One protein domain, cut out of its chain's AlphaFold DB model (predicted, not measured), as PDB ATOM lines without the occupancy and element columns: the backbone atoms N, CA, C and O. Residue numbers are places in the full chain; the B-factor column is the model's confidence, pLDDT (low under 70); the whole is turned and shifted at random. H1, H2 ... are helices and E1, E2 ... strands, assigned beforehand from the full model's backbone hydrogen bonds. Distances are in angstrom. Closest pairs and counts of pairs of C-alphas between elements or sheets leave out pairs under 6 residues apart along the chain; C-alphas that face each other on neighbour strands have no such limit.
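Overview. This is residues 40 to 61, 121 to 170, 185 to 194, 212 to 258, 295 to 320 and 334 to 346 of the 711 residues of an uncharacterized protein of Kingdonia uniflora (UniProt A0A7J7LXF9). A strongly twisted sheet of six strands, E4 E5 E6 E11 E8 E7, makes the middle; the sheet E12 E13 E14 is partly face to face with it at the E4 and E5 end, and the small sheet E1 E2 E3 lies over the opposite face, farther off. The hairpin E9 E10 reaches outward beyond E8. The printed part has 168 residues, with 14 named strands and one named helix, H1, between E11 and E12 along the chain; it is mostly strand. The largest sheet is mixed, the other three antiparallel. The whole is compact and rounded, with a radius of gyration of the C-alphas of 15.9 A and spans of 52 by 42 by 34 A.

Arrangement. E4, residues 130 to 135, E5, 148 to 156, and E6, 159 to 166, form a meander, each strand the antiparallel neighbour of the one before; N 134 and O 151 are 2.8 A apart, N 152 and O 163 2.8 A. E11, 246 to 250, is antiparallel to E6, with N 162 and O 249 at 2.8 A, and parallel to E8, 215 to 219, with N 248 and O 217 at 2.8 A. E7, 186 to 190, is the edge strand beside E8, with N 218 and O 187 at 2.8 A. E12, 297 to 304, E13, 310 to 317, and E14, 336 to 344, make the second sheet of the sandwich, two sheets face to face; N 314 and O 301, and N 313 and O 339, are 2.8 A apart. The closest C-alphas of E4 and E12, Ala 132 and Phe 303, are 5.1 A apart. E12 bends by 60 degrees at residue 300. E1, 44 to 49, E2, 54 to 58, and E3, 123 to 125, are apart from the six-strand sheet, E3 and E8 only just, at 8.3 A; N 45 and O 57, and N 54 and O 125, are 2.8 A apart. E8 runs on at 45 degrees into E9, 222 to 226, which forms a hairpin with E10, 229 to 233; N 224 and O 231 are 2.8 A apart. E10 and E14 are near each other. H1, 255 to 258, is too short for an O i to N i+4 pair, and its one O i to N i+3 pair is not within range; its C-alpha 257 is 8.0 A from C-alpha 230 of E10.

Along the chain. E1 begins at C-alpha 44 (-23.553, -4.136, -5.432). E5 spans 22.3 A, E6 22.6 A, E13 22.5 A and E14 26.5 A, ending at C-alpha 344 (-34.893, -18.599, 4.266).

Size, cuts and confidence. The C-alphas of Val 170 and Pro 320, the two farthest apart, are 52.9 A apart. Five cuts leave gaps of 10.7 A from C-alpha 61 to 121, 25.8 A from 170 to 185, 14.3 A from 194 to 212, 13.2 A from 258 to 295 and 11.0 A from 320 to 334. The links E4 to E5 and E10 to E11 are long. Mean pLDDT of the printed part is 80.2; 35 residues are under 70, among them 137 to 146.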
ATOM      1  N   PRO A  40     -24.910 -11.157  -4.022       85.62
ATOM      2  CA  PRO A  40     -25.562 -12.287  -4.681       85.62
ATOM      3  C   PRO A  40     -26.435 -11.884  -5.872       85.62
ATOM      4  O   PRO A  40     -26.530 -12.640  -6.840       85.62
ATOM      5  N   THR A  41     -27.045 -10.698  -5.807       82.19
ATOM      6  CA  THR A  41     -27.845 -10.117  -6.897       82.19
ATOM      7  C   THR A  41     -27.004  -9.432  -7.975       82.19
ATOM      8  O   THR A  41     -27.538  -9.108  -9.031       82.19
ATOM      9  N   ARG A  42     -25.694  -9.252  -7.744       85.56
ATOM     10  CA  ARG A  42     -24.754  -8.507  -8.600       85.56
ATOM     11  C   ARG A  42     -25.115  -7.028  -8.766       85.56
ATOM     12  O   ARG A  42     -24.588  -6.368  -9.652       85.56
ATOM     13  N   GLU A  43     -25.987  -6.505  -7.905       83.88
ATOM     14  CA  GLU A  43     -26.373  -5.091  -7.900       83.88
ATOM     15  C   GLU A  43     -25.313  -4.231  -7.186       83.88
ATOM     16  O   GLU A  43     -25.191  -3.040  -7.473       83.88
ATOM     17  N   LEU A  44     -24.527  -4.829  -6.276       87.88
ATOM     18  CA  LEU A  44     -23.553  -4.136  -5.432       87.88
ATOM     19  C   LEU A  44     -22.173  -4.813  -5.464       87.88
ATOM     20  O   LEU A  44     -22.048  -6.039  -5.437       87.88
ATOM     21  N   LEU A  45     -21.131  -3.988  -5.439       91.00
ATOM     22  CA  LEU A  45     -19.746  -4.353  -5.163       91.00
ATOM     23  C   LEU A  45     -19.342  -3.745  -3.820       91.00
ATOM     24  O   LEU A  45     -19.503  -2.548  -3.603       91.00
ATOM     25  N   LEU A  46     -18.801  -4.562  -2.923       93.19
ATOM     26  CA  LEU A  46     -18.266  -4.126  -1.641       93.19
ATOM     27  C   LEU A  46     -16.739  -4.195  -1.672       93.19
ATOM     28  O   LEU A  46     -16.186  -5.257  -1.946       93.19
ATOM     29  N   LEU A  47     -16.066  -3.091  -1.351       92.56
ATOM     30  CA  LEU A  47     -14.614  -3.035  -1.152       92.56
ATOM     31  C   LEU A  47     -14.302  -2.857   0.333       92.56
ATOM     32  O   LEU A  47     -14.796  -1.920   0.957       92.56
ATOM     33  N   LEU A  48     -13.496  -3.748   0.905       91.50
ATOM     34  CA  LEU A  48     -13.123  -3.726   2.317       91.50
ATOM     35  C   LEU A  48     -11.713  -3.161   2.485       91.50
ATOM     36  O   LEU A  48     -10.758  -3.686   1.909       91.50
ATOM     37  N   SER A  49     -11.581  -2.095   3.272       90.69
ATOM     38  CA  SER A  49     -10.308  -1.414   3.507       90.69
ATOM     39  C   SER A  49      -9.461  -2.080   4.590       90.69
ATOM     40  O   SER A  49      -9.951  -2.842   5.430       90.69
ATOM     41  N   TYR A  50      -8.164  -1.774   4.622       86.62
ATOM     42  CA  TYR A  50      -7.288  -2.154   5.739       86.62
ATOM     43  C   TYR A  50      -7.693  -1.484   7.063       86.62
ATOM     44  O   TYR A  50      -7.388  -2.011   8.128       86.62
ATOM     45  N   GLN A  51      -8.426  -0.368   7.004       87.88
ATOM     46  CA  GLN A  51      -8.961   0.356   8.162       87.88
ATOM     47  C   GLN A  51     -10.339  -0.158   8.615       87.88
ATOM     48  O   GLN A  51     -10.985   0.497   9.428       87.88
ATOM     49  N   TYR A  52     -10.790  -1.316   8.117       90.31
ATOM     50  CA  TYR A  52     -12.096  -1.907   8.451       90.31
ATOM     51  C   TYR A  52     -13.292  -1.035   8.035       90.31
ATOM     52  O   TYR A  52     -14.345  -1.057   8.673       90.31
ATOM     53  N   GLU A  53     -13.137  -0.280   6.945       91.88
ATOM     54  CA  GLU A  53     -14.229   0.434   6.287       91.88
ATOM     55  C   GLU A  53     -14.692  -0.351   5.052       91.88
ATOM     56  O   GLU A  53     -13.877  -0.755   4.222       91.88
ATOM     57  N   ALA A  54     -15.999  -0.564   4.912       91.88
ATOM     58  CA  ALA A  54     -16.593  -1.240   3.763       91.88
ATOM     59  C   ALA A  54     -17.311  -0.239   2.851       91.88
ATOM     60  O   ALA A  54     -18.247   0.438   3.274       91.88
ATOM     61  N   PHE A  55     -16.898  -0.173   1.590       91.06
ATOM     62  CA  PHE A  55     -17.434   0.733   0.579       91.06
ATOM     63  C   PHE A  55     -18.385  -0.027  -0.338       91.06
ATOM     64  O   PHE A  55     -17.962  -0.945  -1.032       91.06
ATOM     65  N   LEU A  56     -19.656   0.369  -0.360       90.12
ATOM     66  CA  LEU A  56     -20.681  -0.172  -1.249       90.12
ATOM     67  C   LEU A  56     -20.773   0.675  -2.520       90.12
ATOM     68  O   LEU A  56     -21.103   1.861  -2.452       90.12
ATOM     69  N   LEU A  57     -20.515   0.046  -3.662       87.56
ATOM     70  CA  LEU A  57     -20.582   0.620  -5.001       87.56
ATOM     71  C   LEU A  57     -21.709  -0.064  -5.794       87.56
ATOM     72  O   LEU A  57     -21.731  -1.294  -5.856       87.56
ATOM     73  N   PRO A  58     -22.646   0.678  -6.401       83.62
ATOM     74  CA  PRO A  58     -23.641   0.086  -7.287       83.62
ATOM     75  C   PRO A  58     -23.014  -0.337  -8.619       83.62
ATOM     76  O   PRO A  58     -22.211   0.395  -9.189       83.62
ATOM     77  N   LEU A  59     -23.403  -1.510  -9.122       80.69
ATOM     78  CA  LEU A  59     -22.954  -2.046 -10.415       80.69
ATOM     79  C   LEU A  59     -23.963  -1.824 -11.555       80.69
ATOM     80  O   LEU A  59     -23.618  -2.011 -12.720       80.69
ATOM     81  N   ILE A  60     -25.193  -1.413 -11.239       73.88
ATOM     82  CA  ILE A  60     -26.246  -1.122 -12.223       73.88
ATOM     83  C   ILE A  60     -26.307   0.387 -12.474       73.88
ATOM     84  O   ILE A  60     -26.370   1.178 -11.532       73.88
ATOM     85  N   ALA A  61     -26.310   0.786 -13.748       46.91
ATOM     86  CA  ALA A  61     -26.495   2.173 -14.157       46.91
ATOM     87  C   ALA A  61     -27.985   2.562 -14.087       46.91
ATOM     88  O   ALA A  61     -28.802   1.983 -14.799       46.91
ATOM     89  N   HIS A 121     -23.754   8.060  -4.617       53.00
ATOM     90  CA  HIS A 121     -24.043   6.630  -4.795       53.00
ATOM     91  C   HIS A 121     -23.163   5.650  -4.005       53.00
ATOM     92  O   HIS A 121     -23.590   4.519  -3.798       53.00
ATOM     93  N   SER A 122     -21.987   6.054  -3.514       62.41
ATOM     94  CA  SER A 122     -21.149   5.183  -2.680       62.41
ATOM     95  C   SER A 122     -21.483   5.371  -1.200       62.41
ATOM     96  O   SER A 122     -21.409   6.497  -0.700       62.41
ATOM     97  N   ARG A 123     -21.836   4.287  -0.504       85.00
ATOM     98  CA  ARG A 123     -22.181   4.285   0.932       85.00
ATOM     99  C   ARG A 123     -21.107   3.526   1.713       85.00
ATOM    100  O   ARG A 123     -20.655   2.485   1.246       85.00
ATOM    101  N   ILE A 124     -20.700   4.030   2.877       87.81
ATOM    102  CA  ILE A 124     -19.562   3.484   3.641       87.81
ATOM    103  C   ILE A 124     -20.034   2.947   4.998       87.81
ATOM    104  O   ILE A 124     -20.808   3.614   5.678       87.81
ATOM    105  N   LEU A 125     -19.568   1.769   5.411       90.31
ATOM    106  CA  LEU A 125     -19.732   1.246   6.772       90.31
ATOM    107  C   LEU A 125     -18.390   1.261   7.508       90.31
ATOM    108  O   LEU A 125     -17.387   0.835   6.940       90.31
ATOM    109  N   CYS A 126     -18.379   1.692   8.765       90.44
ATOM    110  CA  CYS A 126     -17.259   1.496   9.690       90.44
ATOM    111  C   CYS A 126     -17.381   0.193  10.488       90.44
ATOM    112  O   CYS A 126     -18.446  -0.420  10.522       90.44
ATOM    113  N   ASP A 127     -16.295  -0.173  11.180       88.44
ATOM    114  CA  ASP A 127     -16.246  -1.298  12.128       88.44
ATOM    115  C   ASP A 127     -16.564  -2.658  11.471       88.44
ATOM    116  O   ASP A 127     -17.307  -3.488  11.991       88.44
ATOM    117  N   VAL A 128     -16.009  -2.893  10.275       91.69
ATOM    118  CA  VAL A 128     -16.212  -4.132   9.512       91.69
ATOM    119  C   VAL A 128     -14.972  -5.019   9.596       91.69
ATOM    120  O   VAL A 128     -14.082  -4.959   8.746       91.69
ATOM    121  N   LYS A 129     -14.898  -5.879  10.617       90.88
ATOM    122  CA  LYS A 129     -13.789  -6.837  10.787       90.88
ATOM    123  C   LYS A 129     -13.897  -8.016   9.833       90.88
ATOM    124  O   LYS A 129     -12.919  -8.383   9.184       90.88
ATOM    125  N   SER A 130     -15.094  -8.586   9.738       92.38
ATOM    126  CA  SER A 130     -15.408  -9.695   8.844       92.38
ATOM    127  C   SER A 130     -16.839  -9.569   8.337       92.38
ATOM    128  O   SER A 130     -17.701  -9.039   9.036       92.38
ATOM    129  N   LEU A 131     -17.094 -10.040   7.118       95.31
ATOM    130  CA  LEU A 131     -18.396  -9.914   6.480       95.31
ATOM    131  C   LEU A 131     -18.715 -11.110   5.590       95.31
ATOM    132  O   LEU A 131     -17.814 -11.779   5.086       95.31
ATOM    133  N   ALA A 132     -20.003 -11.336   5.348       95.25
ATOM    134  CA  ALA A 132     -20.463 -12.275   4.334       95.25
ATOM    135  C   ALA A 132     -21.811 -11.857   3.743       95.25
ATOM    136  O   ALA A 132     -22.667 -11.298   4.432       95.25
ATOM    137  N   TRP A 133     -22.016 -12.187   2.471       94.94
ATOM    138  CA  TRP A 133     -23.294 -11.993   1.799       94.94
ATOM    139  C   TRP A 133     -24.224 -13.196   1.976       94.94
ATOM    140  O   TRP A 133     -23.803 -14.352   1.952       94.94
ATOM    141  N   GLY A 134     -25.514 -12.909   2.093       92.38
ATOM    142  CA  GLY A 134     -26.601 -13.871   2.151       92.38
ATOM    143  C   GLY A 134     -27.674 -13.566   1.109       92.38
ATOM    144  O   GLY A 134     -27.949 -12.405   0.822       92.38
ATOM    145  N   HIS A 135     -28.305 -14.595   0.549       89.19
ATOM    146  CA  HIS A 135     -29.348 -14.450  -0.467       89.19
ATOM    147  C   HIS A 135     -30.695 -14.976   0.036       89.19
ATOM    148  O   HIS A 135     -30.809 -16.134   0.447       89.19
ATOM    149  N   CYS A 136     -31.730 -14.135  -0.035       78.62
ATOM    150  CA  CYS A 136     -33.067 -14.439   0.483       78.62
ATOM    151  C   CYS A 136     -34.017 -15.058  -0.561       78.62
ATOM    152  O   CYS A 136     -35.103 -15.503  -0.196       78.62
ATOM    153  N   GLY A 137     -33.623 -15.152  -1.837       62.03
ATOM    154  CA  GLY A 137     -34.459 -15.690  -2.917       62.03
ATOM    155  C   GLY A 137     -34.197 -17.161  -3.287       62.03
ATOM    156  O   GLY A 137     -33.082 -17.689  -3.201       62.03
ATOM    157  N   ASP A 138     -35.227 -17.851  -3.777       51.12
ATOM    158  CA  ASP A 138     -35.069 -18.758  -4.917       51.12
ATOM    159  C   ASP A 138     -35.560 -18.005  -6.155       51.12
ATOM    160  O   ASP A 138     -36.482 -17.202  -6.070       51.12
ATOM    161  N   ALA A 139     -34.980 -18.264  -7.324       39.12
ATOM    162  CA  ALA A 139     -35.443 -17.672  -8.581       39.12
ATOM    163  C   ALA A 139     -36.885 -18.092  -8.973       39.12
ATOM    164  O   ALA A 139     -37.349 -17.761 -10.058       39.12
ATOM    165  N   TYR A 140     -37.584 -18.848  -8.117       37.00
ATOM    166  CA  TYR A 140     -38.810 -19.575  -8.436       37.00
ATOM    167  C   TYR A 140     -40.043 -19.110  -7.663       37.00
ATOM    168  O   TYR A 140     -41.148 -19.236  -8.186       37.00
ATOM    169  N   ASN A 141     -39.898 -18.552  -6.460       41.28
ATOM    170  CA  ASN A 141     -41.030 -18.041  -5.698       41.28
ATOM    171  C   ASN A 141     -41.109 -16.518  -5.812       41.28
ATOM    172  O   ASN A 141     -40.962 -15.795  -4.834       41.28
ATOM    173  N   GLN A 142     -41.454 -16.031  -7.007       40.91
ATOM    174  CA  GLN A 142     -42.081 -14.712  -7.169       40.91
ATOM    175  C   GLN A 142     -43.551 -14.755  -6.708       40.91
ATOM    176  O   GLN A 142     -44.452 -14.283  -7.401       40.91
ATOM    177  N   ARG A 143     -43.836 -15.383  -5.559       38.31
ATOM    178  CA  ARG A 143     -45.147 -15.218  -4.931       38.31
ATOM    179  C   ARG A 143     -45.144 -13.890  -4.192       38.31
ATOM    180  O   ARG A 143     -44.197 -13.560  -3.489       38.31
ATOM    181  N   GLU A 144     -46.207 -13.134  -4.431       41.69
ATOM    182  CA  GLU A 144     -46.502 -11.833  -3.846       41.69
ATOM    183  C   GLU A 144     -46.142 -11.727  -2.358       41.69
ATOM    184  O   GLU A 144     -46.673 -12.474  -1.539       41.69
ATOM    185  N   GLY A 145     -45.319 -10.727  -2.021       46.47
ATOM    186  CA  GLY A 145     -45.269 -10.142  -0.681       46.47
ATOM    187  C   GLY A 145     -43.866  -9.925  -0.111       46.47
ATOM    188  O   GLY A 145     -43.299 -10.818   0.498       46.47
ATOM    189  N   ASP A 146     -43.369  -8.691  -0.221       53.69
ATOM    190  CA  ASP A 146     -42.744  -7.978   0.906       53.69
ATOM    191  C   ASP A 146     -41.540  -8.628   1.627       53.69
ATOM    192  O   ASP A 146     -41.498  -8.662   2.856       53.69
ATOM    193  N   GLY A 147     -40.530  -9.082   0.873       70.88
ATOM    194  CA  GLY A 147     -39.283  -9.649   1.412       70.88
ATOM    195  C   GLY A 147     -38.005  -8.822   1.172       70.88
ATOM    196  O   GLY A 147     -37.990  -7.817   0.452       70.88
ATOM    197  N   PHE A 148     -36.904  -9.279   1.774       83.88
ATOM    198  CA  PHE A 148     -35.541  -8.820   1.479       83.88
ATOM    199  C   PHE A 148     -34.963  -9.595   0.283       83.88
ATOM    200  O   PHE A 148     -35.258 -10.777   0.121       83.88
ATOM    201  N   LYS A 149     -34.145  -8.945  -0.556       85.69
ATOM    202  CA  LYS A 149     -33.447  -9.585  -1.690       85.69
ATOM    203  C   LYS A 149     -32.187 -10.316  -1.221       85.69
ATOM    204  O   LYS A 149     -31.968 -11.492  -1.516       85.69
ATOM    205  N   GLU A 150     -31.368  -9.598  -0.466       91.00
ATOM    206  CA  GLU A 150     -30.063 -10.034   0.013       91.00
ATOM    207  C   GLU A 150     -29.769  -9.430   1.387       91.00
ATOM    208  O   GLU A 150     -30.392  -8.453   1.813       91.00
ATOM    209  N   LEU A 151     -28.838 -10.056   2.098       93.94
ATOM    210  CA  LEU A 151     -28.409  -9.696   3.442       93.94
ATOM    211  C   LEU A 151     -26.894  -9.523   3.446       93.94
ATOM    212  O   LEU A 151     -26.180 -10.348   2.881       93.94
ATOM    213  N   LEU A 152     -26.407  -8.516   4.153       96.00
ATOM    214  CA  LEU A 152     -24.996  -8.365   4.479       96.00
ATOM    215  C   LEU A 152     -24.814  -8.609   5.977       96.00
ATOM    216  O   LEU A 152     -25.338  -7.858   6.799       96.00
ATOM    217  N   PHE A 153     -24.085  -9.663   6.325       95.25
ATOM    218  CA  PHE A 153     -23.688  -9.965   7.696       95.25
ATOM    219  C   PHE A 153     -22.360  -9.272   7.972       95.25
ATOM    220  O   PHE A 153     -21.408  -9.478   7.224       95.25
ATOM    221  N   VAL A 154     -22.298  -8.475   9.033       94.25
ATOM    222  CA  VAL A 154     -21.119  -7.701   9.438       94.25
ATOM    223  C   VAL A 154     -20.777  -8.053  10.876       94.25
ATOM    224  O   VAL A 154     -21.618  -7.886  11.756       94.25
ATOM    225  N   SER A 155     -19.557  -8.531  11.106       92.00
ATOM    226  CA  SER A 155     -18.956  -8.652  12.436       92.00
ATOM    227  C   SER A 155     -18.051  -7.449  12.698       92.00
ATOM    228  O   SER A 155     -17.142  -7.183  11.904       92.00
ATOM    229  N   GLY A 156     -18.302  -6.754  13.806       87.25
ATOM    230  CA  GLY A 156     -17.527  -5.612  14.291       87.25
ATOM    231  C   GLY A 156     -17.255  -5.700  15.793       87.25
ATOM    232  O   GLY A 156     -17.514  -6.720  16.431       87.25
ATOM    233  N   ASP A 157     -16.754  -4.616  16.378       82.44
ATOM    234  CA  ASP A 157     -16.542  -4.455  17.822       82.44
ATOM    235  C   ASP A 157     -17.840  -4.603  18.627       82.44
ATOM    236  O   ASP A 157     -17.829  -5.061  19.768       82.44
ATOM    237  N   HIS A 158     -18.975  -4.259  18.018       75.00
ATOM    238  CA  HIS A 158     -20.288  -4.247  18.666       75.00
ATOM    239  C   HIS A 158     -21.099  -5.535  18.431       75.00
ATOM    240  O   HIS A 158     -22.316  -5.564  18.646       75.00
ATOM    241  N   GLY A 159     -20.439  -6.603  17.976       82.94
ATOM    242  CA  GLY A 159     -21.052  -7.888  17.648       82.94
ATOM    243  C   GLY A 159     -21.445  -8.000  16.176       82.94
ATOM    244  O   GLY A 159     -20.836  -7.382  15.304       82.94
ATOM    245  N   ILE A 160     -22.458  -8.826  15.886       88.81
ATOM    246  CA  ILE A 160     -22.878  -9.104  14.506       88.81
ATOM    247  C   ILE A 160     -24.185  -8.393  14.168       88.81
ATOM    248  O   ILE A 160     -25.246  -8.689  14.736       88.81
ATOM    249  N   THR A 161     -24.091  -7.514  13.175       91.94
ATOM    250  CA  THR A 161     -25.206  -6.777  12.580       91.94
ATOM    251  C   THR A 161     -25.537  -7.363  11.213       91.94
ATOM    252  O   THR A 161     -24.654  -7.648  10.406       91.94
ATOM    253  N   VAL A 162     -26.825  -7.534  10.928       93.69
ATOM    254  CA  VAL A 162     -27.324  -7.909   9.603       93.69
ATOM    255  C   VAL A 162     -27.951  -6.682   8.962       93.69
ATOM    256  O   VAL A 162     -28.854  -6.087   9.544       93.69
ATOM    257  N   HIS A 163     -27.493  -6.309   7.769       94.44
ATOM    258  CA  HIS A 163     -28.095  -5.272   6.930       94.44
ATOM    259  C   HIS A 163     -28.898  -5.946   5.816       94.44
ATOM    260  O   HIS A 163     -28.335  -6.602   4.944       94.44
ATOM    261  N   ALA A 164     -30.218  -5.814   5.860       92.25
ATOM    262  CA  ALA A 164     -31.133  -6.471   4.943       92.25
ATOM    263  C   ALA A 164     -31.618  -5.499   3.859       92.25
ATOM    264  O   ALA A 164     -32.214  -4.465   4.173       92.25
ATOM    265  N   PHE A 165     -31.368  -5.832   2.591       90.31
ATOM    266  CA  PHE A 165     -31.675  -4.995   1.428       90.31
ATOM    267  C   PHE A 165     -33.060  -5.335   0.885       90.31
ATOM    268  O   PHE A 165     -33.355  -6.494   0.574       90.31
ATOM    269  N   ARG A 166     -33.944  -4.339   0.790       84.25
ATOM    270  CA  ARG A 166     -35.352  -4.566   0.443       84.25
ATOM    271  C   ARG A 166     -35.559  -4.802  -1.052       84.25
ATOM    272  O   ARG A 166     -34.894  -4.206  -1.897       84.25
ATOM    273  N   GLN A 167     -36.562  -5.611  -1.392       74.12
ATOM    274  CA  GLN A 167     -37.078  -5.657  -2.756       74.12
ATOM    275  C   GLN A 167     -38.019  -4.466  -3.003       74.12
ATOM    276  O   GLN A 167     -39.101  -4.373  -2.419       74.12
ATOM    277  N   LEU A 168     -37.600  -3.527  -3.851       62.56
ATOM    278  CA  LEU A 168     -38.443  -2.421  -4.305       62.56
ATOM    279  C   LEU A 168     -39.276  -2.887  -5.508       62.56
ATOM    280  O   LEU A 168     -38.739  -3.139  -6.584       62.56
ATOM    281  N   ASN A 169     -40.592  -3.024  -5.328       53.53
ATOM    282  CA  ASN A 169     -41.519  -3.277  -6.430       53.53
ATOM    283  C   ASN A 169     -41.969  -1.941  -7.029       53.53
ATOM    284  O   ASN A 169     -42.874  -1.292  -6.504       53.53
ATOM    285  N   VAL A 170     -41.367  -1.576  -8.163       42.31
ATOM    286  CA  VAL A 170     -41.612  -0.324  -8.909       42.31
ATOM    287  C   VAL A 170     -43.097  -0.118  -9.270       42.31
ATOM    288  O   VAL A 170     -43.553   1.009  -9.417       42.31
ATOM    289  N   ARG A 185     -40.885   0.487  15.861       69.88
ATOM    290  CA  ARG A 185     -39.977  -0.084  16.870       69.88
ATOM    291  C   ARG A 185     -38.537  -0.083  16.352       69.88
ATOM    292  O   ARG A 185     -37.939  -1.136  16.145       69.88
ATOM    293  N   GLY A 186     -37.976   1.098  16.117       83.31
ATOM    294  CA  GLY A 186     -36.606   1.235  15.631       83.31
ATOM    295  C   GLY A 186     -36.123   2.677  15.566       83.31
ATOM    296  O   GLY A 186     -36.843   3.608  15.922       83.31
ATOM    297  N   LYS A 187     -34.878   2.856  15.125       90.44
ATOM    298  CA  LYS A 187     -34.251   4.169  14.948       90.44
ATOM    299  C   LYS A 187     -33.385   4.185  13.698       90.44
ATOM    300  O   LYS A 187     -32.811   3.169  13.321       90.44
ATOM    301  N   TRP A 188     -33.257   5.351  13.077       90.31
ATOM    302  CA  TRP A 188     -32.255   5.549  12.038       90.31
ATOM    303  C   TRP A 188     -30.862   5.568  12.663       90.31
ATOM    304  O   TRP A 188     -30.649   6.252  13.662       90.31
ATOM    305  N   VAL A 189     -29.938   4.818  12.074       90.19
ATOM    306  CA  VAL A 189     -28.540   4.741  12.498       90.19
ATOM    307  C   VAL A 189     -27.656   5.023  11.301       90.19
ATOM    308  O   VAL A 189     -27.900   4.508  10.210       90.19
ATOM    309  N   GLU A 190     -26.652   5.857  11.523       90.50
ATOM    310  CA  GLU A 190     -25.577   6.131  10.583       90.50
ATOM    311  C   GLU A 190     -24.341   5.348  11.037       90.50
ATOM    312  O   GLU A 190     -23.903   5.483  12.178       90.50
ATOM    313  N   TRP A 191     -23.825   4.478  10.172       88.50
ATOM    314  CA  TRP A 191     -22.766   3.513  10.490       88.50
ATOM    315  C   TRP A 191     -21.369   4.102  10.261       88.50
ATOM    316  O   TRP A 191     -20.540   3.510   9.568       88.50
ATOM    317  N   GLY A 192     -21.141   5.293  10.817       85.94
ATOM    318  CA  GLY A 192     -19.837   5.953  10.873       85.94
ATOM    319  C   GLY A 192     -19.168   5.820  12.246       85.94
ATOM    320  O   GLY A 192     -19.747   5.230  13.162       85.94
ATOM    321  N   PRO A 193     -17.955   6.373  12.419       80.75
ATOM    322  CA  PRO A 193     -17.288   6.434  13.710       80.75
ATOM    323  C   PRO A 193     -18.171   7.167  14.730       80.75
ATOM    324  O   PRO A 193     -18.857   8.122  14.353       80.75
ATOM    325  N   PRO A 194     -18.153   6.770  16.014       66.69
ATOM    326  CA  PRO A 194     -18.904   7.477  17.040       66.69
ATOM    327  C   PRO A 194     -18.452   8.940  17.081       66.69
ATOM    328  O   PRO A 194     -17.265   9.231  17.233       66.69
ATOM    329  N   ASN A 212     -19.757   9.708   3.177       83.50
ATOM    330  CA  ASN A 212     -21.164   9.327   3.043       83.50
ATOM    331  C   ASN A 212     -21.408   7.986   3.749       83.50
ATOM    332  O   ASN A 212     -21.315   6.915   3.139       83.50
ATOM    333  N   TRP A 213     -21.642   8.044   5.056       89.19
ATOM    334  CA  TRP A 213     -21.882   6.860   5.868       89.19
ATOM    335  C   TRP A 213     -23.218   6.206   5.521       89.19
ATOM    336  O   TRP A 213     -24.217   6.861   5.219       89.19
ATOM    337  N   LEU A 214     -23.246   4.877   5.571       90.31
ATOM    338  CA  LEU A 214     -24.456   4.110   5.364       90.31
ATOM    339  C   LEU A 214     -25.455   4.474   6.461       90.31
ATOM    340  O   LEU A 214     -25.166   4.337   7.647       90.31
ATOM    341  N   ARG A 215     -26.661   4.870   6.058       89.88
ATOM    342  CA  ARG A 215     -27.775   5.094   6.973       89.88
ATOM    343  C   ARG A 215     -28.807   3.988   6.806       89.88
ATOM    344  O   ARG A 215     -29.317   3.784   5.708       89.88
ATOM    345  N   THR A 216     -29.135   3.285   7.885       91.69
ATOM    346  CA  THR A 216     -30.146   2.214   7.875       91.69
ATOM    347  C   THR A 216     -31.161   2.398   8.994       91.69
ATOM    348  O   THR A 216     -30.934   3.140   9.956       91.69
ATOM    349  N   PHE A 217     -32.309   1.732   8.872       91.88
ATOM    350  CA  PHE A 217     -33.280   1.669   9.956       91.88
ATOM    351  C   PHE A 217     -32.974   0.461  10.848       91.88
ATOM    352  O   PHE A 217     -33.192  -0.681  10.447       91.88
ATOM    353  N   LEU A 218     -32.449   0.703  12.049       91.12
ATOM    354  CA  LEU A 218     -32.140  -0.332  13.031       91.12
ATOM    355  C   LEU A 218     -33.399  -0.710  13.814       91.12
ATOM    356  O   LEU A 218     -34.008   0.132  14.481       91.12
ATOM    357  N   THR A 219     -33.749  -1.990  13.788       90.31
ATOM    358  CA  THR A 219     -34.870  -2.568  14.534       90.31
ATOM    359  C   THR A 219     -34.457  -3.861  15.240       90.31
ATOM    360  O   THR A 219     -33.345  -4.365  15.071       90.31
ATOM    361  N   LYS A 220     -35.341  -4.388  16.089       85.69
ATOM    362  CA  LYS A 220     -35.144  -5.675  16.761       85.69
ATOM    363  C   LYS A 220     -35.797  -6.773  15.929       85.69
ATOM    364  O   LYS A 220     -36.978  -6.672  15.608       85.69
ATOM    365  N   ALA A 221     -35.040  -7.821  15.620       83.88
ATOM    366  CA  ALA A 221     -35.594  -9.037  15.042       83.88
ATOM    367  C   ALA A 221     -36.171  -9.937  16.144       83.88
ATOM    368  O   ALA A 221     -35.637 -10.001  17.254       83.88
ATOM    369  N   GLU A 222     -37.266 -10.627  15.835       83.06
ATOM    370  CA  GLU A 222     -37.867 -11.606  16.738       83.06
ATOM    371  C   GLU A 222     -37.088 -12.923  16.643       83.06
ATOM    372  O   GLU A 222     -36.888 -13.452  15.547       83.06
ATOM    373  N   VAL A 223     -36.659 -13.464  17.785       82.00
ATOM    374  CA  VAL A 223     -36.058 -14.800  17.864       82.00
ATOM    375  C   VAL A 223     -37.068 -15.737  18.509       82.00
ATOM    376  O   VAL A 223     -37.508 -15.495  19.630       82.00
ATOM    377  N   VAL A 224     -37.434 -16.793  17.791       82.06
ATOM    378  CA  VAL A 224     -38.424 -17.792  18.192       82.06
ATOM    379  C   VAL A 224     -37.753 -19.159  18.242       82.06
ATOM    380  O   VAL A 224     -37.008 -19.531  17.334       82.06
ATOM    381  N   GLU A 225     -38.037 -19.925  19.290       79.94
ATOM    382  CA  GLU A 225     -37.732 -21.352  19.341       79.94
ATOM    383  C   GLU A 225     -38.960 -22.127  18.847       79.94
ATOM    384  O   GLU A 225     -40.046 -22.021  19.416       79.94
ATOM    385  N   SER A 226     -38.807 -22.888  17.763       68.19
ATOM    386  CA  SER A 226     -39.867 -23.740  17.217       68.19
ATOM    387  C   SER A 226     -39.295 -25.110  16.890       68.19
ATOM    388  O   SER A 226     -38.293 -25.212  16.178       68.19
ATOM    389  N   GLU A 227     -39.938 -26.166  17.394       66.06
ATOM    390  CA  GLU A 227     -39.541 -27.567  17.165       66.06
ATOM    391  C   GLU A 227     -38.074 -27.856  17.551       66.06
ATOM    392  O   GLU A 227     -37.363 -28.568  16.847       66.06
ATOM    393  N   GLY A 228     -37.584 -27.246  18.638       66.75
ATOM    394  CA  GLY A 228     -36.189 -27.380  19.081       66.75
ATOM    395  C   GLY A 228     -35.167 -26.671  18.185       66.75
ATOM    396  O   GLY A 228     -33.966 -26.866  18.349       66.75
ATOM    397  N   SER A 229     -35.628 -25.848  17.235       70.06
ATOM    398  CA  SER A 229     -34.773 -25.044  16.366       70.06
ATOM    399  C   SER A 229     -34.953 -23.553  16.622       70.06
ATOM    400  O   SER A 229     -36.076 -23.052  16.695       70.06
ATOM    401  N   PHE A 230     -33.835 -22.840  16.716       83.31
ATOM    402  CA  PHE A 230     -33.829 -21.397  16.919       83.31
ATOM    403  C   PHE A 230     -33.929 -20.686  15.575       83.31
ATOM    404  O   PHE A 230     -33.280 -21.058  14.591       83.31
ATOM    405  N   GLN A 231     -34.801 -19.686  15.512       86.44
ATOM    406  CA  GLN A 231     -35.177 -19.011  14.280       86.44
ATOM    407  C   GLN A 231     -35.281 -17.511  14.534       86.44
ATOM    408  O   GLN A 231     -36.039 -17.071  15.390       86.44
ATOM    409  N   THR A 232     -34.544 -16.714  13.774       87.75
ATOM    410  CA  THR A 232     -34.655 -15.258  13.766       87.75
ATOM    411  C   THR A 232     -35.541 -14.856  12.595       87.75
ATOM    412  O   THR A 232     -35.141 -14.994  11.438       87.75
ATOM    413  N   LYS A 233     -36.755 -14.384  12.870       87.12
ATOM    414  CA  LYS A 233     -37.668 -13.912  11.826       87.12
ATOM    415  C   LYS A 233     -37.244 -12.539  11.334       87.12
ATOM    416  O   LYS A 233     -36.766 -11.705  12.105       87.12
ATOM    417  N   PHE A 234     -37.453 -12.301  10.046       87.38
ATOM    418  CA  PHE A 234     -37.264 -10.970   9.498       87.38
ATOM    419  C   PHE A 234     -38.247  -9.969  10.117       87.38
ATOM    420  O   PHE A 234     -39.395 -10.336  10.381       87.38
ATOM    421  N   PRO A 235     -37.815  -8.714  10.354       84.12
ATOM    422  CA  PRO A 235     -38.715  -7.672  10.823       84.12
ATOM    423  C   PRO A 235     -39.921  -7.523   9.890       84.12
ATOM    424  O   PRO A 235     -39.768  -7.476   8.669       84.12
ATOM    425  N   GLU A 236     -41.121  -7.439  10.462       79.88
ATOM    426  CA  GLU A 236     -42.349  -7.258   9.685       79.88
ATOM    427  C   GLU A 236     -42.313  -5.925   8.929       79.88
ATOM    428  O   GLU A 236     -41.855  -4.919   9.471       79.88
ATOM    429  N   LYS A 237     -42.857  -5.862   7.710       74.56
ATOM    430  CA  LYS A 237     -42.850  -4.632   6.892       74.56
ATOM    431  C   LYS A 237     -43.469  -3.416   7.592       74.56
ATOM    432  O   LYS A 237     -43.045  -2.293   7.358       74.56
ATOM    433  N   LEU A 238     -44.447  -3.635   8.473       73.38
ATOM    434  CA  LEU A 238     -45.092  -2.578   9.261       73.38
ATOM    435  C   LEU A 238     -44.264  -2.123  10.478       73.38
ATOM    436  O   LEU A 238     -44.704  -1.256  11.226       73.38
ATOM    437  N   SER A 239     -43.084  -2.700  10.716       76.50
ATOM    438  CA  SER A 239     -42.216  -2.343  11.849       76.50
ATOM    439  C   SER A 239     -41.192  -1.247  11.526       76.50
ATOM    440  O   SER A 239     -40.582  -0.695  12.446       76.50
ATOM    441  N   PHE A 240     -41.045  -0.888  10.248       81.44
ATOM    442  CA  PHE A 240     -40.100   0.108   9.747       81.44
ATOM    443  C   PHE A 240     -40.732   0.983   8.646       81.44
ATOM    444  O   PHE A 240     -41.690   0.564   7.998       81.44
ATOM    445  N   PRO A 241     -40.225   2.209   8.420       83.06
ATOM    446  CA  PRO A 241     -40.791   3.114   7.424       83.06
ATOM    447  C   PRO A 241     -40.603   2.583   5.996       83.06
ATOM    448  O   PRO A 241     -39.572   1.994   5.673       83.06
ATOM    449  N   SER A 242     -41.554   2.870   5.100       78.62
ATOM    450  CA  SER A 242     -41.460   2.499   3.677       78.62
ATOM    451  C   SER A 242     -40.271   3.144   2.956       78.62
ATOM    452  O   SER A 242     -39.826   2.620   1.942       78.62
ATOM    453  N   SER A 243     -39.722   4.235   3.497       80.44
ATOM    454  CA  SER A 243     -38.505   4.880   2.999       80.44
ATOM    455  C   SER A 243     -37.210   4.144   3.373       80.44
ATOM    456  O   SER A 243     -36.139   4.537   2.919       80.44
ATOM    457  N   ALA A 244     -37.260   3.108   4.222       84.88
ATOM    458  CA  ALA A 244     -36.090   2.295   4.534       84.88
ATOM    459  C   ALA A 244     -35.788   1.320   3.386       84.88
ATOM    460  O   ALA A 244     -36.453   0.294   3.226       84.88
ATOM    461  N   GLU A 245     -34.754   1.642   2.603       85.38
ATOM    462  CA  GLU A 245     -34.155   0.729   1.616       85.38
ATOM    463  C   GLU A 245     -33.437  -0.444   2.297       85.38
ATOM    464  O   GLU A 245     -33.447  -1.570   1.796       85.38
ATOM    465  N   ILE A 246     -32.812  -0.163   3.444       90.19
ATOM    466  CA  ILE A 246     -32.001  -1.110   4.205       90.19
ATOM    467  C   ILE A 246     -32.462  -1.104   5.659       90.19
ATOM    468  O   ILE A 246     -32.507  -0.055   6.317       90.19
ATOM    469  N   VAL A 247     -32.776  -2.294   6.163       91.50
ATOM    470  CA  VAL A 247     -33.191  -2.526   7.548       91.50
ATOM    471  C   VAL A 247     -32.098  -3.313   8.251       91.50
ATOM    472  O   VAL A 247     -31.684  -4.364   7.770       91.50
ATOM    473  N   SER A 248     -31.627  -2.812   9.388       93.00
ATOM    474  CA  SER A 248     -30.591  -3.471  10.180       93.00
ATOM    475  C   SER A 248     -31.167  -4.113  11.431       93.00
ATOM    476  O   SER A 248     -32.079  -3.567  12.052       93.00
ATOM    477  N   PHE A 249     -30.616  -5.256  11.825       91.00
ATOM    478  CA  PHE A 249     -30.937  -5.919  13.087       91.00
ATOM    479  C   PHE A 249     -29.766  -6.783  13.564       91.00
ATOM    480  O   PHE A 249     -28.977  -7.285  12.766       91.00
ATOM    481  N   ASN A 250     -29.673  -6.986  14.877       88.12
ATOM    482  CA  ASN A 250     -28.633  -7.813  15.489       88.12
ATOM    483  C   ASN A 250     -29.154  -9.232  15.711       88.12
ATOM    484  O   ASN A 250     -30.267  -9.406  16.209       88.12
ATOM    485  N   ILE A 251     -28.339 -10.237  15.391       79.88
ATOM    486  CA  ILE A 251     -28.740 -11.650  15.496       79.88
ATOM    487  C   ILE A 251     -28.335 -12.312  16.823       79.88
ATOM    488  O   ILE A 251     -29.024 -13.224  17.262       79.88
ATOM    489  N   PHE A 252     -27.305 -11.812  17.518       71.19
ATOM    490  CA  PHE A 252     -26.841 -12.362  18.810       71.19
ATOM    491  C   PHE A 252     -27.284 -11.558  20.039       71.19
ATOM    492  O   PHE A 252     -26.882 -11.865  21.153       71.19
ATOM    493  N   ASN A 253     -28.130 -10.537  19.871       58.12
ATOM    494  CA  ASN A 253     -28.482  -9.625  20.969       58.12
ATOM    495  C   ASN A 253     -29.352 -10.283  22.067       58.12
ATOM    496  O   ASN A 253     -29.480  -9.734  23.154       58.12
ATOM    497  N   ASN A 254     -29.946 -11.454  21.792       56.75
ATOM    498  CA  ASN A 254     -30.623 -12.300  22.785       56.75
ATOM    499  C   ASN A 254     -29.675 -13.415  23.238       56.75
ATOM    500  O   ASN A 254     -29.790 -14.576  22.839       56.75
ATOM    501  N   THR A 255     -28.715 -13.023  24.064       58.66
ATOM    502  CA  THR A 255     -27.587 -13.845  24.510       58.66
ATOM    503  C   THR A 255     -28.035 -15.096  25.261       58.66
ATOM    504  O   THR A 255     -27.439 -16.149  25.083       58.66
ATOM    505  N   SER A 256     -29.144 -15.039  26.004       61.56
ATOM    506  CA  SER A 256     -29.712 -16.200  26.703       61.56
ATOM    507  C   SER A 256     -30.179 -17.311  25.755       61.56
ATOM    508  O   SER A 256     -29.829 -18.472  25.946       61.56
ATOM    509  N   ILE A 257     -30.922 -16.953  24.705       68.12
ATOM    510  CA  ILE A 257     -31.448 -17.889  23.700       68.12
ATOM    511  C   ILE A 257     -30.296 -18.504  22.900       68.12
ATOM    512  O   ILE A 257     -30.275 -19.703  22.630       68.12
ATOM    513  N   PHE A 258     -29.310 -17.679  22.545       72.56
ATOM    514  CA  PHE A 258     -28.125 -18.146  21.842       72.56
ATOM    515  C   PHE A 258     -27.283 -19.113  22.689       72.56
ATOM    516  O   PHE A 258     -26.849 -20.151  22.192       72.56
ATOM    517  N   ASN A 295     -20.179 -10.648  26.634       47.78
ATOM    518  CA  ASN A 295     -18.937  -9.914  26.406       47.78
ATOM    519  C   ASN A 295     -17.732 -10.825  26.107       47.78
ATOM    520  O   ASN A 295     -16.671 -10.316  25.755       47.78
ATOM    521  N   PHE A 296     -17.866 -12.151  26.246       54.97
ATOM    522  CA  PHE A 296     -16.744 -13.089  26.081       54.97
ATOM    523  C   PHE A 296     -16.724 -13.810  24.733       54.97
ATOM    524  O   PHE A 296     -15.696 -14.378  24.366       54.97
ATOM    525  N   LEU A 297     -17.837 -13.803  23.993       67.75
ATOM    526  CA  LEU A 297     -17.962 -14.458  22.692       67.75
ATOM    527  C   LEU A 297     -17.783 -13.430  21.580       67.75
ATOM    528  O   LEU A 297     -18.716 -12.718  21.217       67.75
ATOM    529  N   ASN A 298     -16.582 -13.388  21.015       79.06
ATOM    530  CA  ASN A 298     -16.290 -12.546  19.864       79.06
ATOM    531  C   ASN A 298     -16.421 -13.359  18.570       79.06
ATOM    532  O   ASN A 298     -16.017 -14.522  18.526       79.06
ATOM    533  N   CYS A 299     -16.960 -12.754  17.512       86.50
ATOM    534  CA  CYS A 299     -16.958 -13.370  16.192       86.50
ATOM    535  C   CYS A 299     -15.736 -12.909  15.401       86.50
ATOM    536  O   CYS A 299     -15.684 -11.780  14.906       86.50
ATOM    537  N   SER A 300     -14.762 -13.803  15.254       86.50
ATOM    538  CA  SER A 300     -13.524 -13.522  14.529       86.50
ATOM    539  C   SER A 300     -13.707 -13.557  13.010       86.50
ATOM    540  O   SER A 300     -13.011 -12.837  12.295       86.50
ATOM    541  N   ARG A 301     -14.653 -14.360  12.498       90.12
ATOM    542  CA  ARG A 301     -14.902 -14.497  11.057       90.12
ATOM    543  C   ARG A 301     -16.352 -14.848  10.729       90.12
ATOM    544  O   ARG A 301     -16.955 -15.706  11.367       90.12
ATOM    545  N   VAL A 302     -16.855 -14.256   9.649       93.44
ATOM    546  CA  VAL A 302     -18.111 -14.604   8.980       93.44
ATOM    547  C   VAL A 302     -17.798 -15.057   7.556       93.44
ATOM    548  O   VAL A 302     -16.979 -14.443   6.876       93.44
ATOM    549  N   PHE A 303     -18.427 -16.133   7.094       93.62
ATOM    550  CA  PHE A 303     -18.249 -16.644   5.733       93.62
ATOM    551  C   PHE A 303     -19.552 -17.247   5.198       93.62
ATOM    552  O   PHE A 303     -20.445 -17.610   5.964       93.62
ATOM    553  N   SER A 304     -19.677 -17.340   3.874       91.94
ATOM    554  CA  SER A 304     -20.889 -17.832   3.204       91.94
ATOM    555  C   SER A 304     -20.590 -19.005   2.280       91.94
ATOM    556  O   SER A 304     -19.469 -19.166   1.799       91.94
ATOM    557  N   SER A 305     -21.593 -19.851   2.039       89.19
ATOM    558  CA  SER A 305     -21.501 -20.870   0.991       89.19
ATOM    559  C   SER A 305     -21.638 -20.255  -0.401       89.19
ATOM    560  O   SER A 305     -22.179 -19.167  -0.559       89.19
ATOM    561  N   SER A 306     -21.238 -20.988  -1.442       80.06
ATOM    562  CA  SER A 306     -21.351 -20.549  -2.848       80.06
ATOM    563  C   SER A 306     -22.782 -20.173  -3.272       80.06
ATOM    564  O   SER A 306     -22.989 -19.353  -4.166       80.06
ATOM    565  N   THR A 307     -23.787 -20.754  -2.610       81.69
ATOM    566  CA  THR A 307     -25.213 -20.438  -2.808       81.69
ATOM    567  C   THR A 307     -25.693 -19.227  -2.006       81.69
ATOM    568  O   THR A 307     -26.840 -18.816  -2.170       81.69
ATOM    569  N   HIS A 308     -24.852 -18.683  -1.124       87.75
ATOM    570  CA  HIS A 308     -25.156 -17.615  -0.170       87.75
ATOM    571  C   HIS A 308     -26.354 -17.936   0.739       87.75
ATOM    572  O   HIS A 308     -27.037 -17.040   1.226       87.75
ATOM    573  N   ARG A 309     -26.647 -19.227   0.955       89.69
ATOM    574  CA  ARG A 309     -27.744 -19.678   1.830       89.69
ATOM    575  C   ARG A 309     -27.281 -20.159   3.191       89.69
ATOM    576  O   ARG A 309     -28.084 -20.136   4.115       89.69
ATOM    577  N   LEU A 310     -26.043 -20.637   3.302       92.31
ATOM    578  CA  LEU A 310     -25.437 -21.009   4.577       92.31
ATOM    579  C   LEU A 310     -24.449 -19.918   4.969       92.31
ATOM    580  O   LEU A 310     -23.641 -19.516   4.132       92.31
ATOM    581  N   ILE A 311     -24.527 -19.469   6.219       95.06
ATOM    582  CA  ILE A 311     -23.615 -18.492   6.811       95.06
ATOM    583  C   ILE A 311     -22.974 -19.131   8.037       95.06
ATOM    584  O   ILE A 311     -23.678 -19.637   8.913       95.06
ATOM    585  N   GLY A 312     -21.648 -19.123   8.071       94.19
ATOM    586  CA  GLY A 312     -20.837 -19.625   9.168       94.19
ATOM    587  C   GLY A 312     -20.275 -18.467   9.984       94.19
ATOM    588  O   GLY A 312     -19.794 -17.486   9.417       94.19
ATOM    589  N   PHE A 313     -20.328 -18.603  11.305       92.38
ATOM    590  CA  PHE A 313     -19.753 -17.671  12.269       92.38
ATOM    591  C   PHE A 313     -18.695 -18.403  13.086       92.38
ATOM    592  O   PHE A 313     -19.021 -19.352  13.796       92.38
ATOM    593  N   VAL A 314     -17.442 -17.969  12.986       90.31
ATOM    594  CA  VAL A 314     -16.361 -18.436  13.855       90.31
ATOM    595  C   VAL A 314     -16.400 -17.590  15.118       90.31
ATOM    596  O   VAL A 314     -16.167 -16.381  15.076       90.31
ATOM    597  N   MET A 315     -16.742 -18.230  16.225       84.50
ATOM    598  CA  MET A 315     -16.819 -17.646  17.552       84.50
ATOM    599  C   MET A 315     -15.599 -18.086  18.357       84.50
ATOM    600  O   MET A 315     -15.249 -19.267  18.376       84.50
ATOM    601  N   THR A 316     -14.980 -17.140  19.047       78.62
ATOM    602  CA  THR A 316     -13.871 -17.382  19.971       78.62
ATOM    603  C   THR A 316     -14.274 -16.898  21.352       78.62
ATOM    604  O   THR A 316     -14.740 -15.763  21.496       78.62
ATOM    605  N   THR A 317     -14.095 -17.744  22.361       67.44
ATOM    606  CA  THR A 317     -14.299 -17.361  23.760       67.44
ATOM    607  C   THR A 317     -13.018 -16.774  24.329       67.44
ATOM    608  O   THR A 317     -11.980 -17.427  24.301       67.44
ATOM    609  N   SER A 318     -13.096 -15.562  24.869       54.38
ATOM    610  CA  SER A 318     -12.028 -14.972  25.680       54.38
ATOM    611  C   SER A 318     -12.429 -15.146  27.143       54.38
ATOM    612  O   SER A 318     -13.277 -14.391  27.604       54.38
ATOM    613  N   ASP A 319     -11.919 -16.153  27.856       48.53
ATOM    614  CA  ASP A 319     -12.208 -16.309  29.291       48.53
ATOM    615  C   ASP A 319     -11.183 -15.521  30.132       48.53
ATOM    616  O   ASP A 319     -10.000 -15.863  30.116       48.53
ATOM    617  N   PRO A 320     -11.577 -14.469  30.878       39.97
ATOM    618  CA  PRO A 320     -10.688 -13.780  31.804       39.97
ATOM    619  C   PRO A 320     -10.769 -14.324  33.242       39.97
ATOM    620  O   PRO A 320     -10.030 -13.842  34.102       39.97
ATOM    621  N   ASN A 334      -8.475 -21.540  24.510       51.50
ATOM    622  CA  ASN A 334      -9.188 -20.808  23.470       51.50
ATOM    623  C   ASN A 334     -10.106 -21.774  22.712       51.50
ATOM    624  O   ASN A 334      -9.741 -22.346  21.684       51.50
ATOM    625  N   HIS A 335     -11.331 -21.954  23.202       66.94
ATOM    626  CA  HIS A 335     -12.324 -22.743  22.488       66.94
ATOM    627  C   HIS A 335     -12.833 -21.976  21.264       66.94
ATOM    628  O   HIS A 335     -13.542 -20.972  21.361       66.94
ATOM    629  N   SER A 336     -12.464 -22.474  20.085       76.69
ATOM    630  CA  SER A 336     -13.069 -22.052  18.824       76.69
ATOM    631  C   SER A 336     -14.349 -22.846  18.578       76.69
ATOM    632  O   SER A 336     -14.405 -24.065  18.761       76.69
ATOM    633  N   LEU A 337     -15.388 -22.152  18.133       85.56
ATOM    634  CA  LEU A 337     -16.696 -22.712  17.827       85.56
ATOM    635  C   LEU A 337     -17.162 -22.162  16.485       85.56
ATOM    636  O   LEU A 337     -17.112 -20.957  16.268       85.56
ATOM    637  N   VAL A 338     -17.682 -23.015  15.607       88.88
ATOM    638  CA  VAL A 338     -18.366 -22.559  14.392       88.88
ATOM    639  C   VAL A 338     -19.866 -22.737  14.547       88.88
ATOM    640  O   VAL A 338     -20.347 -23.844  14.768       88.88
ATOM    641  N   VAL A 339     -20.617 -21.648  14.402       90.19
ATOM    642  CA  VAL A 339     -22.082 -21.655  14.350       90.19
ATOM    643  C   VAL A 339     -22.522 -21.530  12.900       90.19
ATOM    644  O   VAL A 339     -22.110 -20.603  12.206       90.19
ATOM    645  N   VAL A 340     -23.381 -22.439  12.440       92.25
ATOM    646  CA  VAL A 340     -23.918 -22.419  11.077       92.25
ATOM    647  C   VAL A 340     -25.386 -22.023  11.102       92.25
ATOM    648  O   VAL A 340     -26.216 -22.621  11.791       92.25
ATOM    649  N   THR A 341     -25.725 -21.032  10.285       92.19
ATOM    650  CA  THR A 341     -27.100 -20.596  10.050       92.19
ATOM    651  C   THR A 341     -27.481 -20.768   8.586       92.19
ATOM    652  O   THR A 341     -26.630 -20.813   7.696       92.19
ATOM    653  N   LYS A 342     -28.782 -20.875   8.330       91.88
ATOM    654  CA  LYS A 342     -29.358 -20.999   6.997       91.88
ATOM    655  C   LYS A 342     -30.423 -19.943   6.773       91.88
ATOM    656  O   LYS A 342     -31.336 -19.789   7.582       91.88
ATOM    657  N   ILE A 343     -30.319 -19.260   5.644       90.31
ATOM    658  CA  ILE A 343     -31.224 -18.190   5.239       90.31
ATOM    659  C   ILE A 343     -32.425 -18.788   4.505       90.31
ATOM    660  O   ILE A 343     -32.288 -19.637   3.618       90.31
ATOM    661  N   TYR A 344     -33.607 -18.319   4.885       86.75
ATOM    662  CA  TYR A 344     -34.893 -18.599   4.266       86.75
ATOM    663  C   TYR A 344     -35.586 -17.282   3.897       86.75
ATOM    664  O   TYR A 344     -35.193 -16.207   4.342       86.75
ATOM    665  N   GLN A 345     -36.659 -17.367   3.113       82.00
ATOM    666  CA  GLN A 345     -37.461 -16.199   2.721       82.00
ATOM    667  C   GLN A 345     -38.113 -15.487   3.913       82.00
ATOM    668  O   GLN A 345     -38.324 -14.282   3.871       82.00
ATOM    669  N   TRP A 346     -38.416 -16.225   4.982       82.44
ATOM    670  CA  TRP A 346     -39.062 -15.696   6.183       82.44
ATOM    671  C   TRP A 346     -38.067 -15.218   7.258       82.44
ATOM    672  O   TRP A 346     -38.472 -14.537   8.201       82.44
TER     673      TRP A 346